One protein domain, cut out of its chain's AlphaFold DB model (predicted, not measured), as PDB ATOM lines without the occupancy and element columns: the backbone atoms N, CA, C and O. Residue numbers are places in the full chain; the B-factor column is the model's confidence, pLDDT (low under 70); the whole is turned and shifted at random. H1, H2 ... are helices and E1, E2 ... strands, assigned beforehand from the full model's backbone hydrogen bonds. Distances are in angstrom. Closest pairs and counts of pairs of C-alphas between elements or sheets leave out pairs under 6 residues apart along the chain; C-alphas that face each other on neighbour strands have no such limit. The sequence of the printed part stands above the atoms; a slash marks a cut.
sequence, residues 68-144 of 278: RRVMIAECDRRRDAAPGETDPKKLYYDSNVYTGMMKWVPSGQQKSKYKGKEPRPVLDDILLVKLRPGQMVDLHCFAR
ATOM      1  N   ARG A  68       5.827 -26.439-108.129       57.50
ATOM      2  CA  ARG A  68       6.921 -26.302-109.090       57.50
ATOM      3  C   ARG A  68       7.023 -27.563-109.935       57.50
ATOM      4  O   ARG A  68       7.064 -28.674-109.411       57.50
ATOM      5  N   ARG A  69       7.102 -27.379-111.246       60.94
ATOM      6  CA  ARG A  69       7.367 -28.446-112.206       60.94
ATOM      7  C   ARG A  69       8.590 -28.084-113.021       60.94
ATOM      8  O   ARG A  69       8.772 -26.916-113.363       60.94
ATOM      9  N   VAL A  70       9.415 -29.082-113.291       51.41
ATOM     10  CA  VAL A  70      10.631 -28.948-114.086       51.41
ATOM     11  C   VAL A  70      10.548 -29.922-115.247       51.41
ATOM     12  O   VAL A  70      10.122 -31.068-115.083       51.41
ATOM     13  N   MET A  71      10.930 -29.449-116.423       64.94
ATOM     14  CA  MET A  71      11.060 -30.251-117.627       64.94
ATOM     15  C   MET A  71      12.398 -29.919-118.260       64.94
ATOM     16  O   MET A  71      12.678 -28.751-118.510       64.94
ATOM     17  N   ILE A  72      13.180 -30.959-118.529       64.19
ATOM     18  CA  ILE A  72      14.421 -30.871-119.290       64.19
ATOM     19  C   ILE A  72      14.320 -31.934-120.377       64.19
ATOM     20  O   ILE A  72      14.080 -33.102-120.062       64.19
ATOM     21  N   ALA A  73      14.441 -31.519-121.633       64.12
ATOM     22  CA  ALA A  73      14.452 -32.405-122.787       64.12
ATOM     23  C   ALA A  73      15.493 -31.914-123.794       64.12
ATOM     24  O   ALA A  73      15.526 -30.730-124.134       64.12
ATOM     25  N   GLU A  74      16.322 -32.833-124.268       75.94
ATOM     26  CA  GLU A  74      17.353 -32.600-125.273       75.94
ATOM     27  C   GLU A  74      17.121 -33.574-126.424       75.94
ATOM     28  O   GLU A  74      16.825 -34.747-126.201       75.94
ATOM     29  N   CYS A  75      17.192 -33.077-127.657       79.88
ATOM     30  CA  CYS A  75      16.990 -33.908-128.832       79.88
ATOM     31  C   CYS A  75      18.326 -34.284-129.463       79.88
ATOM     32  O   CYS A  75      19.105 -33.412-129.854       79.88
ATOM     33  N   ASP A  76      18.519 -35.588-129.654       84.19
ATOM     34  CA  ASP A  76      19.719 -36.173-130.245       84.19
ATOM     35  C   ASP A  76      19.406 -37.050-131.454       84.19
ATOM     36  O   ASP A  76      18.312 -37.602-131.597       84.19
ATOM     37  N   ARG A  77      20.396 -37.229-132.336       86.31
ATOM     38  CA  ARG A  77      20.276 -38.140-133.480       86.31
ATOM     39  C   ARG A  77      20.568 -39.585-133.079       86.31
ATOM     40  O   ARG A  77      21.646 -39.890-132.571       86.31
ATOM     41  N   ARG A  78      19.635 -40.482-133.404       86.06
ATOM     42  CA  ARG A  78      19.783 -41.934-133.269       86.06
ATOM     43  C   ARG A  78      20.843 -42.443-134.237       86.06
ATOM     44  O   ARG A  78      20.729 -42.254-135.450       86.06
ATOM     45  N   ARG A  79      21.897 -43.056-133.697       83.69
ATOM     46  CA  ARG A  79      23.002 -43.632-134.490       83.69
ATOM     47  C   ARG A  79      22.660 -45.019-135.046       83.69
ATOM     48  O   ARG A  79      23.330 -45.484-135.956       83.69
ATOM     49  N   ASP A  80      21.618 -45.639-134.507       86.25
ATOM     50  CA  ASP A  80      21.068 -46.956-134.834       86.25
ATOM     51  C   ASP A  80      19.914 -46.908-135.853       86.25
ATOM     52  O   ASP A  80      19.344 -47.943-136.194       86.25
ATOM     53  N   ALA A  81      19.550 -45.722-136.354       84.19
ATOM     54  CA  ALA A  81      18.481 -45.585-137.337       84.19
ATOM     55  C   ALA A  81      18.831 -46.294-138.660       84.19
ATOM     56  O   ALA A  81      19.959 -46.207-139.150       84.19
ATOM     57  N   ALA A  82      17.844 -46.971-139.256       86.25
ATOM     58  CA  ALA A  82      18.028 -47.706-140.503       86.25
ATOM     59  C   ALA A  82      18.495 -46.783-141.653       86.25
ATOM     60  O   ALA A  82      18.052 -45.631-141.738       86.25
ATOM     61  N   PRO A  83      19.358 -47.267-142.568       81.62
ATOM     62  CA  PRO A  83      19.771 -46.493-143.735       81.62
ATOM     63  C   PRO A  83      18.562 -46.050-144.569       81.62
ATOM     64  O   PRO A  83      17.746 -46.875-144.970       81.62
ATOM     65  N   GLY A  84      18.446 -44.745-144.825       85.19
ATOM     66  CA  GLY A  84      17.331 -44.165-145.584       85.19
ATOM     67  C   GLY A  84      16.043 -43.930-144.785       85.19
ATOM     68  O   GLY A  84      15.053 -43.514-145.377       85.19
ATOM     69  N   GLU A  85      16.036 -44.154-143.466       87.38
ATOM     70  CA  GLU A  85      14.883 -43.824-142.623       87.38
ATOM     71  C   GLU A  85      14.602 -42.313-142.654       87.38
ATOM     72  O   GLU A  85      15.509 -41.490-142.518       87.38
ATOM     73  N   THR A  86      13.334 -41.946-142.838       85.50
ATOM     74  CA  THR A  86      12.882 -40.549-142.941       85.50
ATOM     75  C   THR A  86      11.972 -40.134-141.792       85.50
ATOM     76  O   THR A  86      11.734 -38.941-141.618       85.50
ATOM     77  N   ASP A  87      11.451 -41.083-141.003       86.94
ATOM     78  CA  ASP A  87      10.572 -40.789-139.872       86.94
ATOM     79  C   ASP A  87      11.349 -40.119-138.719       86.94
ATOM     80  O   ASP A  87      12.206 -40.754-138.089       86.94
ATOM     81  N   PRO A  88      11.026 -38.860-138.354       84.50
ATOM     82  CA  PRO A  88      11.664 -38.160-137.240       84.50
ATOM     83  C   PRO A  88      11.568 -38.891-135.893       84.50
ATOM     84  O   PRO A  88      12.434 -38.702-135.041       84.50
ATOM     85  N   LYS A  89      10.540 -39.728-135.681       84.12
ATOM     86  CA  LYS A  89      10.382 -40.512-134.441       84.12
ATOM     87  C   LYS A  89      11.407 -41.638-134.315       84.12
ATOM     88  O   LYS A  89      11.725 -42.054-133.205       84.12
ATOM     89  N   LYS A  90      11.909 -42.137-135.444       85.75
ATOM     90  CA  LYS A  90      12.930 -43.192-135.506       85.75
ATOM     91  C   LYS A  90      14.331 -42.635-135.731       85.75
ATOM     92  O   LYS A  90      15.305 -43.312-135.428       85.75
ATOM     93  N   LEU A  91      14.433 -41.415-136.252       87.31
ATOM     94  CA  LEU A  91      15.704 -40.727-136.477       87.31
ATOM     95  C   LEU A  91      16.262 -40.045-135.230       87.31
ATOM     96  O   LEU A  91      17.473 -39.835-135.148       87.31
ATOM     97  N   TYR A  92      15.406 -39.663-134.282       89.38
ATOM     98  CA  TYR A  92      15.794 -38.799-133.171       89.38
ATOM     99  C   TYR A  92      15.308 -39.345-131.823       89.38
ATOM    100  O   TYR A  92      14.210 -39.893-131.720       89.38
ATOM    101  N   TYR A  93      16.123 -39.189-130.781       85.75
ATOM    102  CA  TYR A  93      15.679 -39.308-129.392       85.75
ATOM    103  C   TYR A  93      14.971 -38.012-128.980       85.75
ATOM    104  O   TYR A  93      15.375 -36.931-129.409       85.75
ATOM    105  N   ASP A  94      13.880 -38.144-128.218       85.12
ATOM    106  CA  ASP A  94      13.152 -37.047-127.560       85.12
ATOM    107  C   ASP A  94      12.841 -35.825-128.448       85.12
ATOM    108  O   ASP A  94      12.764 -34.682-128.002       85.12
ATOM    109  N   SER A  95      12.586 -36.074-129.739       90.75
ATOM    110  CA  SER A  95      12.210 -35.033-130.705       90.75
ATOM    111  C   SER A  95      10.820 -34.448-130.470       90.75
ATOM    112  O   SER A  95      10.512 -33.377-130.988       90.75
ATOM    113  N   ASN A  96       9.979 -35.122-129.691       93.62
ATOM    114  CA  ASN A  96       8.675 -34.637-129.268       93.62
ATOM    115  C   ASN A  96       8.661 -34.544-127.744       93.62
ATOM    116  O   ASN A  96       8.796 -35.556-127.059       93.62
ATOM    117  N   VAL A  97       8.447 -33.338-127.231       93.12
ATOM    118  CA  VAL A  97       8.369 -33.065-125.799       93.12
ATOM    119  C   VAL A  97       6.906 -33.081-125.376       93.12
ATOM    120  O   VAL A  97       6.111 -32.266-125.850       93.12
ATOM    121  N   TYR A  98       6.549 -34.006-124.489       94.81
ATOM    122  CA  TYR A  98       5.178 -34.210-124.018       94.81
ATOM    123  C   TYR A  98       5.004 -33.747-122.573       94.81
ATOM    124  O   TYR A  98       5.947 -33.740-121.785       94.81
ATOM    125  N   THR A  99       3.779 -33.403-122.188       93.94
ATOM    126  CA  THR A  99       3.464 -32.948-120.826       93.94
ATOM    127  C   THR A  99       3.783 -33.993-119.739       93.94
ATOM    128  O   THR A  99       4.169 -33.618-118.632       93.94
ATOM    129  N   GLY A 100       3.756 -35.295-120.054       92.31
ATOM    130  CA  GLY A 100       4.191 -36.371-119.150       92.31
ATOM    131  C   GLY A 100       5.676 -36.303-118.766       92.31
ATOM    132  O   GLY A 100       6.081 -36.835-117.735       92.31
ATOM    133  N   MET A 101       6.495 -35.576-119.536       93.38
ATOM    134  CA  MET A 101       7.904 -35.321-119.208       93.38
ATOM    135  C   MET A 101       8.075 -34.258-118.105       93.38
ATOM    136  O   MET A 101       9.178 -34.078-117.586       93.38
ATOM    137  N   MET A 102       7.007 -33.546-117.711       92.25
ATOM    138  CA  MET A 102       7.050 -32.561-116.626       92.25
ATOM    139  C   MET A 102       7.100 -33.246-115.257       92.25
ATOM    140  O   MET A 102       6.084 -33.739-114.758       92.25
ATOM    141  N   LYS A 103       8.239 -33.156-114.574       91.88
ATOM    142  CA  LYS A 103       8.429 -33.720-113.233       91.88
ATOM    143  C   LYS A 103       8.058 -32.704-112.159       91.88
ATOM    144  O   LYS A 103       8.452 -31.540-112.220       91.88
ATOM    145  N   TRP A 104       7.283 -33.130-111.167       93.38
ATOM    146  CA  TRP A 104       7.008 -32.306-109.995       93.38
ATOM    147  C   TRP A 104       8.229 -32.255-109.076       93.38
ATOM    148  O   TRP A 104       8.842 -33.278-108.779       93.38
ATOM    149  N   VAL A 105       8.573 -31.048-108.628       92.12
ATOM    150  CA  VAL A 105       9.659 -30.806-107.679       92.12
ATOM    151  C   VAL A 105       9.035 -30.278-106.384       92.12
ATOM    152  O   VAL A 105       8.586 -29.127-106.361       92.12
ATOM    153  N   PRO A 106       8.959 -31.096-105.315       89.44
ATOM    154  CA  PRO A 106       8.353 -30.678-104.056       89.44
ATOM    155  C   PRO A 106       9.184 -29.589-103.371       89.44
ATOM    156  O   PRO A 106      10.413 -29.606-103.428       89.44
ATOM    157  N   SER A 107       8.511 -28.686-102.657       87.75
ATOM    158  CA  SER A 107       9.152 -27.692-101.787       87.75
ATOM    159  C   SER A 107       8.699 -27.851-100.334       87.75
ATOM    160  O   SER A 107       7.520 -28.094-100.070       87.75
ATOM    161  N   GLY A 108       9.628 -27.731 -99.381       88.81
ATOM    162  CA  GLY A 108       9.348 -27.880 -97.949       88.81
ATOM    163  C   GLY A 108       8.621 -29.190 -97.612       88.81
ATOM    164  O   GLY A 108       9.025 -30.274 -98.030       88.81
ATOM    165  N   GLN A 109       7.509 -29.088 -96.880       89.69
ATOM    166  CA  GLN A 109       6.706 -30.238 -96.436       89.69
ATOM    167  C   GLN A 109       5.775 -30.810 -97.522       89.69
ATOM    168  O   GLN A 109       5.008 -31.736 -97.268       89.69
ATOM    169  N   GLN A 110       5.813 -30.297 -98.757       89.00
ATOM    170  CA  GLN A 110       4.945 -30.814 -99.818       89.00
ATOM    171  C   GLN A 110       5.221 -32.295-100.129       89.00
ATOM    172  O   GLN A 110       4.291 -33.033-100.449       89.00
ATOM    173  N   LYS A 111       6.475 -32.750 -99.985       89.50
ATOM    174  CA  LYS A 111       6.857 -34.149-100.239       89.50
ATOM    175  C   LYS A 111       6.099 -35.134 -99.343       89.50
ATOM    176  O   LYS A 111       5.715 -36.198 -99.812       89.50
ATOM    177  N   SER A 112       5.884 -34.794 -98.070       91.06
ATOM    178  CA  SER A 112       5.095 -35.622 -97.152       91.06
ATOM    179  C   SER A 112       3.594 -35.447 -97.386       91.06
ATOM    180  O   SER A 112       2.880 -36.444 -97.430       91.06
ATOM    181  N   LYS A 113       3.126 -34.210 -97.606       88.50
ATOM    182  CA  LYS A 113       1.703 -33.895 -97.833       88.50
ATOM    183  C   LYS A 113       1.097 -34.633 -99.033       88.50
ATOM    184  O   LYS A 113      -0.047 -35.062 -98.958       88.50
ATOM    185  N   TYR A 114       1.847 -34.765-100.127       87.94
ATOM    186  CA  TYR A 114       1.368 -35.369-101.377       87.94
ATOM    187  C   TYR A 114       1.919 -36.779-101.628       87.94
ATOM    188  O   TYR A 114       1.901 -37.252-102.761       87.94
ATOM    189  N   LYS A 115       2.419 -37.462-100.593       91.25
ATOM    190  CA  LYS A 115       2.947 -38.824-100.731       91.25
ATOM    191  C   LYS A 115       1.863 -39.769-101.270       91.25
ATOM    192  O   LYS A 115       0.809 -39.901-100.656       91.25
ATOM    193  N   GLY A 116       2.131 -40.426-102.401       90.12
ATOM    194  CA  GLY A 116       1.182 -41.326-103.070       90.12
ATOM    195  C   GLY A 116       0.066 -40.617-103.849       90.12
ATOM    196  O   GLY A 116      -0.824 -41.278-104.380       90.12
ATOM    197  N   LYS A 117       0.091 -39.281-103.899       89.38
ATOM    198  CA  LYS A 117      -0.807 -38.425-104.688       89.38
ATOM    199  C   LYS A 117      -0.013 -37.256-105.270       89.38
ATOM    200  O   LYS A 117      -0.397 -36.092-105.137       89.38
ATOM    201  N   GLU A 118       1.143 -37.567-105.846       90.75
ATOM    202  CA  GLU A 118       2.063 -36.568-106.366       90.75
ATOM    203  C   GLU A 118       1.405 -35.764-107.504       90.75
ATOM    204  O   GLU A 118       0.815 -36.347-108.419       90.75
ATOM    205  N   PRO A 119       1.515 -34.423-107.492       91.19
ATOM    206  CA  PRO A 119       1.043 -33.599-108.590       91.19
ATOM    207  C   PRO A 119       1.668 -33.993-109.929       91.19
ATOM    208  O   PRO A 119       2.887 -34.032-110.086       91.19
ATOM    209  N   ARG A 120       0.817 -34.212-110.927       90.31
ATOM    210  CA  ARG A 120       1.198 -34.576-112.298       90.31
ATOM    211  C   ARG A 120       0.226 -33.936-113.294       90.31
ATOM    212  O   ARG A 120      -0.771 -33.358-112.856       90.31
ATOM    213  N   PRO A 121       0.506 -33.920-114.613       90.94
ATOM    214  CA  PRO A 121      -0.496 -33.467-115.561       90.94
ATOM    215  C   PRO A 121      -1.617 -34.514-115.603       90.94
ATOM    216  O   PRO A 121      -1.418 -35.674-115.242       90.94
ATOM    217  N   VAL A 122      -2.812 -34.089-115.993       89.56
ATOM    218  CA  VAL A 122      -3.957 -35.003-116.086       89.56
ATOM    219  C   VAL A 122      -3.739 -35.998-117.228       89.56
ATOM    220  O   VAL A 122      -3.816 -37.206-117.017       89.56
ATOM    221  N   LEU A 123      -3.423 -35.465-118.410       90.31
ATOM    222  CA  LEU A 123      -3.076 -36.201-119.623       90.31
ATOM    223  C   LEU A 123      -1.568 -36.127-119.810       90.31
ATOM    224  O   LEU A 123      -1.031 -35.039-119.648       90.31
ATOM    225  N   ASP A 124      -0.902 -37.225-120.160       93.38
ATOM    226  CA  ASP A 124       0.565 -37.278-120.281       93.38
ATOM    227  C   ASP A 124       1.070 -37.072-121.722       93.38
ATOM    228  O   ASP A 124       2.257 -36.836-121.948       93.38
ATOM    229  N   ASP A 125       0.172 -37.099-122.703       95.12
ATOM    230  CA  ASP A 125       0.456 -37.177-124.140       95.12
ATOM    231  C   ASP A 125       0.211 -35.867-124.905       95.12
ATOM    232  O   ASP A 125       0.359 -35.813-126.129       95.12
ATOM    233  N   ILE A 126      -0.093 -34.772-124.200       94.69
ATOM    234  CA  ILE A 126      -0.173 -33.444-124.817       94.69
ATOM    235  C   ILE A 126       1.224 -33.043-125.293       94.69
ATOM    236  O   ILE A 126       2.140 -32.853-124.489       94.69
ATOM    237  N   LEU A 127       1.378 -32.901-126.608       95.50
ATOM    238  CA  LEU A 127       2.600 -32.409-127.231       95.50
ATOM    239  C   LEU A 127       2.781 -30.917-126.927       95.50
ATOM    240  O   LEU A 127       1.916 -30.107-127.254       95.50
ATOM    241  N   LEU A 128       3.926 -30.557-126.355       93.75
ATOM    242  CA  LEU A 128       4.267 -29.177-126.017       93.75
ATOM    243  C   LEU A 128       5.162 -28.543-127.078       93.75
ATOM    244  O   LEU A 128       4.867 -27.460-127.577       93.75
ATOM    245  N   VAL A 129       6.259 -29.218-127.428       93.75
ATOM    246  CA  VAL A 129       7.281 -28.703-128.350       93.75
ATOM    247  C   VAL A 129       7.835 -29.848-129.194       93.75
ATOM    248  O   VAL A 129       7.936 -30.983-128.726       93.75
ATOM    249  N   LYS A 130       8.210 -29.558-130.444       93.44
ATOM    250  CA  LYS A 130       9.000 -30.465-131.286       93.44
ATOM    251  C   LYS A 130      10.411 -29.916-131.445       93.44
ATOM    252  O   LYS A 130      10.569 -28.760-131.826       93.44
ATOM    253  N   LEU A 131      11.406 -30.757-131.203       93.25
ATOM    254  CA  LEU A 131      12.822 -30.424-131.262       93.25
ATOM    255  C   LEU A 131      13.500 -31.047-132.488       93.25
ATOM    256  O   LEU A 131      12.971 -31.939-133.168       93.25
ATOM    257  N   ARG A 132      14.689 -30.536-132.791       91.00
ATOM    258  CA  ARG A 132      15.657 -31.101-133.734       91.00
ATOM    259  C   ARG A 132      16.999 -31.313-133.035       91.00
ATOM    260  O   ARG A 132      17.234 -30.672-132.013       91.00
ATOM    261  N   PRO A 133      17.872 -32.178-133.585       91.06
ATOM    262  CA  PRO A 133      19.164 -32.471-132.977       91.06
ATOM    263  C   PRO A 133      19.950 -31.215-132.588       91.06
ATOM    264  O   PRO A 133      20.095 -30.307-133.410       91.06
ATOM    265  N   GLY A 134      20.438 -31.176-131.348       89.00
ATOM    266  CA  GLY A 134      21.163 -30.036-130.772       89.00
ATOM    267  C   GLY A 134      20.276 -28.946-130.159       89.00
ATOM    268  O   GLY A 134      20.794 -27.946-129.668       89.00
ATOM    269  N   GLN A 135      18.949 -29.109-130.180       91.06
ATOM    270  CA  GLN A 135      18.021 -28.239-129.457       91.06
ATOM    271  C   GLN A 135      17.673 -28.828-128.089       91.06
ATOM    272  O   GLN A 135      17.444 -30.032-127.956       91.06
ATOM    273  N   MET A 136      17.554 -27.944-127.100       91.88
ATOM    274  CA  MET A 136      17.202 -28.278-125.723       91.88
ATOM    275  C   MET A 136      16.108 -27.342-125.210       91.88
ATOM    276  O   MET A 136      16.073 -26.157-125.548       91.88
ATOM    277  N   VAL A 137      15.235 -27.877-124.360       89.75
ATOM    278  CA  VAL A 137      14.272 -27.114-123.563       89.75
ATOM    279  C   VAL A 137      14.537 -27.382-122.089       89.75
ATOM    280  O   VAL A 137      14.516 -28.533-121.660       89.75
ATOM    281  N   ASP A 138      14.731 -26.306-121.328       90.88
ATOM    282  CA  ASP A 138      14.746 -26.297-119.865       90.88
ATOM    283  C   ASP A 138      13.675 -25.312-119.371       90.88
ATOM    284  O   ASP A 138      13.696 -24.124-119.705       90.88
ATOM    285  N   LEU A 139      12.683 -25.821-118.641       86.69
ATOM    286  CA  LEU A 139      11.494 -25.074-118.242       86.69
ATOM    287  C   LEU A 139      11.181 -25.277-116.761       86.69
ATOM    288  O   LEU A 139      10.992 -26.400-116.285       86.69
ATOM    289  N   HIS A 140      11.001 -24.160-116.053       88.19
ATOM    290  CA  HIS A 140      10.480 -24.120-114.690       88.19
ATOM    291  C   HIS A 140       9.074 -23.504-114.665       88.19
ATOM    292  O   HIS A 140       8.899 -22.314-114.923       88.19
ATOM    293  N   CYS A 141       8.067 -24.296-114.297       87.81
ATOM    294  CA  CYS A 141       6.682 -23.843-114.167       87.81
ATOM    295  C   CYS A 141       6.236 -23.777-112.708       87.81
ATOM    296  O   CYS A 141       6.526 -24.680-111.926       87.81
ATOM    297  N   PHE A 142       5.445 -22.757-112.375       87.19
ATOM    298  CA  PHE A 142       4.855 -22.558-111.052       87.19
ATOM    299  C   PHE A 142       3.328 -22.531-111.169       87.19
ATOM    300  O   PHE A 142       2.751 -21.534-111.600       87.19
ATOM    301  N   ALA A 143       2.656 -23.617-110.788       86.50
ATOM    302  CA  ALA A 143       1.195 -23.689-110.826       86.50
ATOM    303  C   ALA A 143       0.593 -23.033-109.579       86.50
ATOM    304  O   ALA A 143       0.948 -23.406-108.466       86.50
ATOM    305  N   ARG A 144      -0.320 -22.073-109.754       85.56
ATOM    306  CA  ARG A 144      -1.007 -21.347-108.669       85.56
ATOM    307  C   ARG A 144      -2.514 -21.584-108.744       85.56
ATOM    308  O   ARG A 144      -3.036 -21.786-109.838       85.56
TER     309      ARG A 144
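Overview. This is residues 68 to 144 of the 278 residues of the protein "RPOLD domain-containing protein" of Trichosporon asahii var. asahii (strain CBS 8904) (UniProt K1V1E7). The domain is a long, loose rod with a narrow sheet in its body, in which the long strands E1 and E5 run side by side and the short E3 pairs along the other side of E1. A small pair of strands, E2 and E4, lies near the end of E1 at Ala 73, while the short helices H1 and H2 lie toward opposite ends of the rod. The printed part has 77 residues with two named helices and five named strands, in the order E1 H1 E2 E3 H2 E4 E5; both sheets, E3 - E1 - E5 and E2 - E4, are antiparallel. The class is mixed, helices and strands, with under half of the residues in named elements; the radius of gyration of the C-alphas is 15.8 A and the spans are 52 by 20 by 19 A.

Along the chain. E1, residues 68 to 74, begins at C-alpha 68 (6.921, -26.302, -109.090) and is 20.3 A long. H1 is residues 88 to 91, E2 96 to 98, E3 103 to 105, H2 110 to 113 and E4 127 to 130. E5, residues 136 to 143, is 22.3 A long and ends at C-alpha 143 (1.195, -23.689, -110.826).

Arrangement. E1 is the inner strand. E1 and E5 are antiparallel at 169 degrees, with N 69 and O 141 2.8 A apart, within hydrogen-bond range. E3 and E1 are antiparallel at 137 degrees, with N 70 and O 103 at 2.8 A. E2 and E4 are antiparallel at 155 degrees, with N 97 and O 129 at 2.8 A. The closest C-alphas of E1 and E2, Ala 73 and Val 97, are 6.8 A apart. H1 and H2 are apart, and neither is on the three-stranded sheet. Both are too short for an O i to N i+4 pair; the one O i to N i+3 pair is within range in H2 but not in H1.

Size, cuts and confidence. The C-alphas farthest apart, Gly 84 and Gln 109, are 52.2 A apart. The printed part has no cut. The links E1 to H1 and H2 to E4 are long. Residues 68 to 73 have pLDDT under 70.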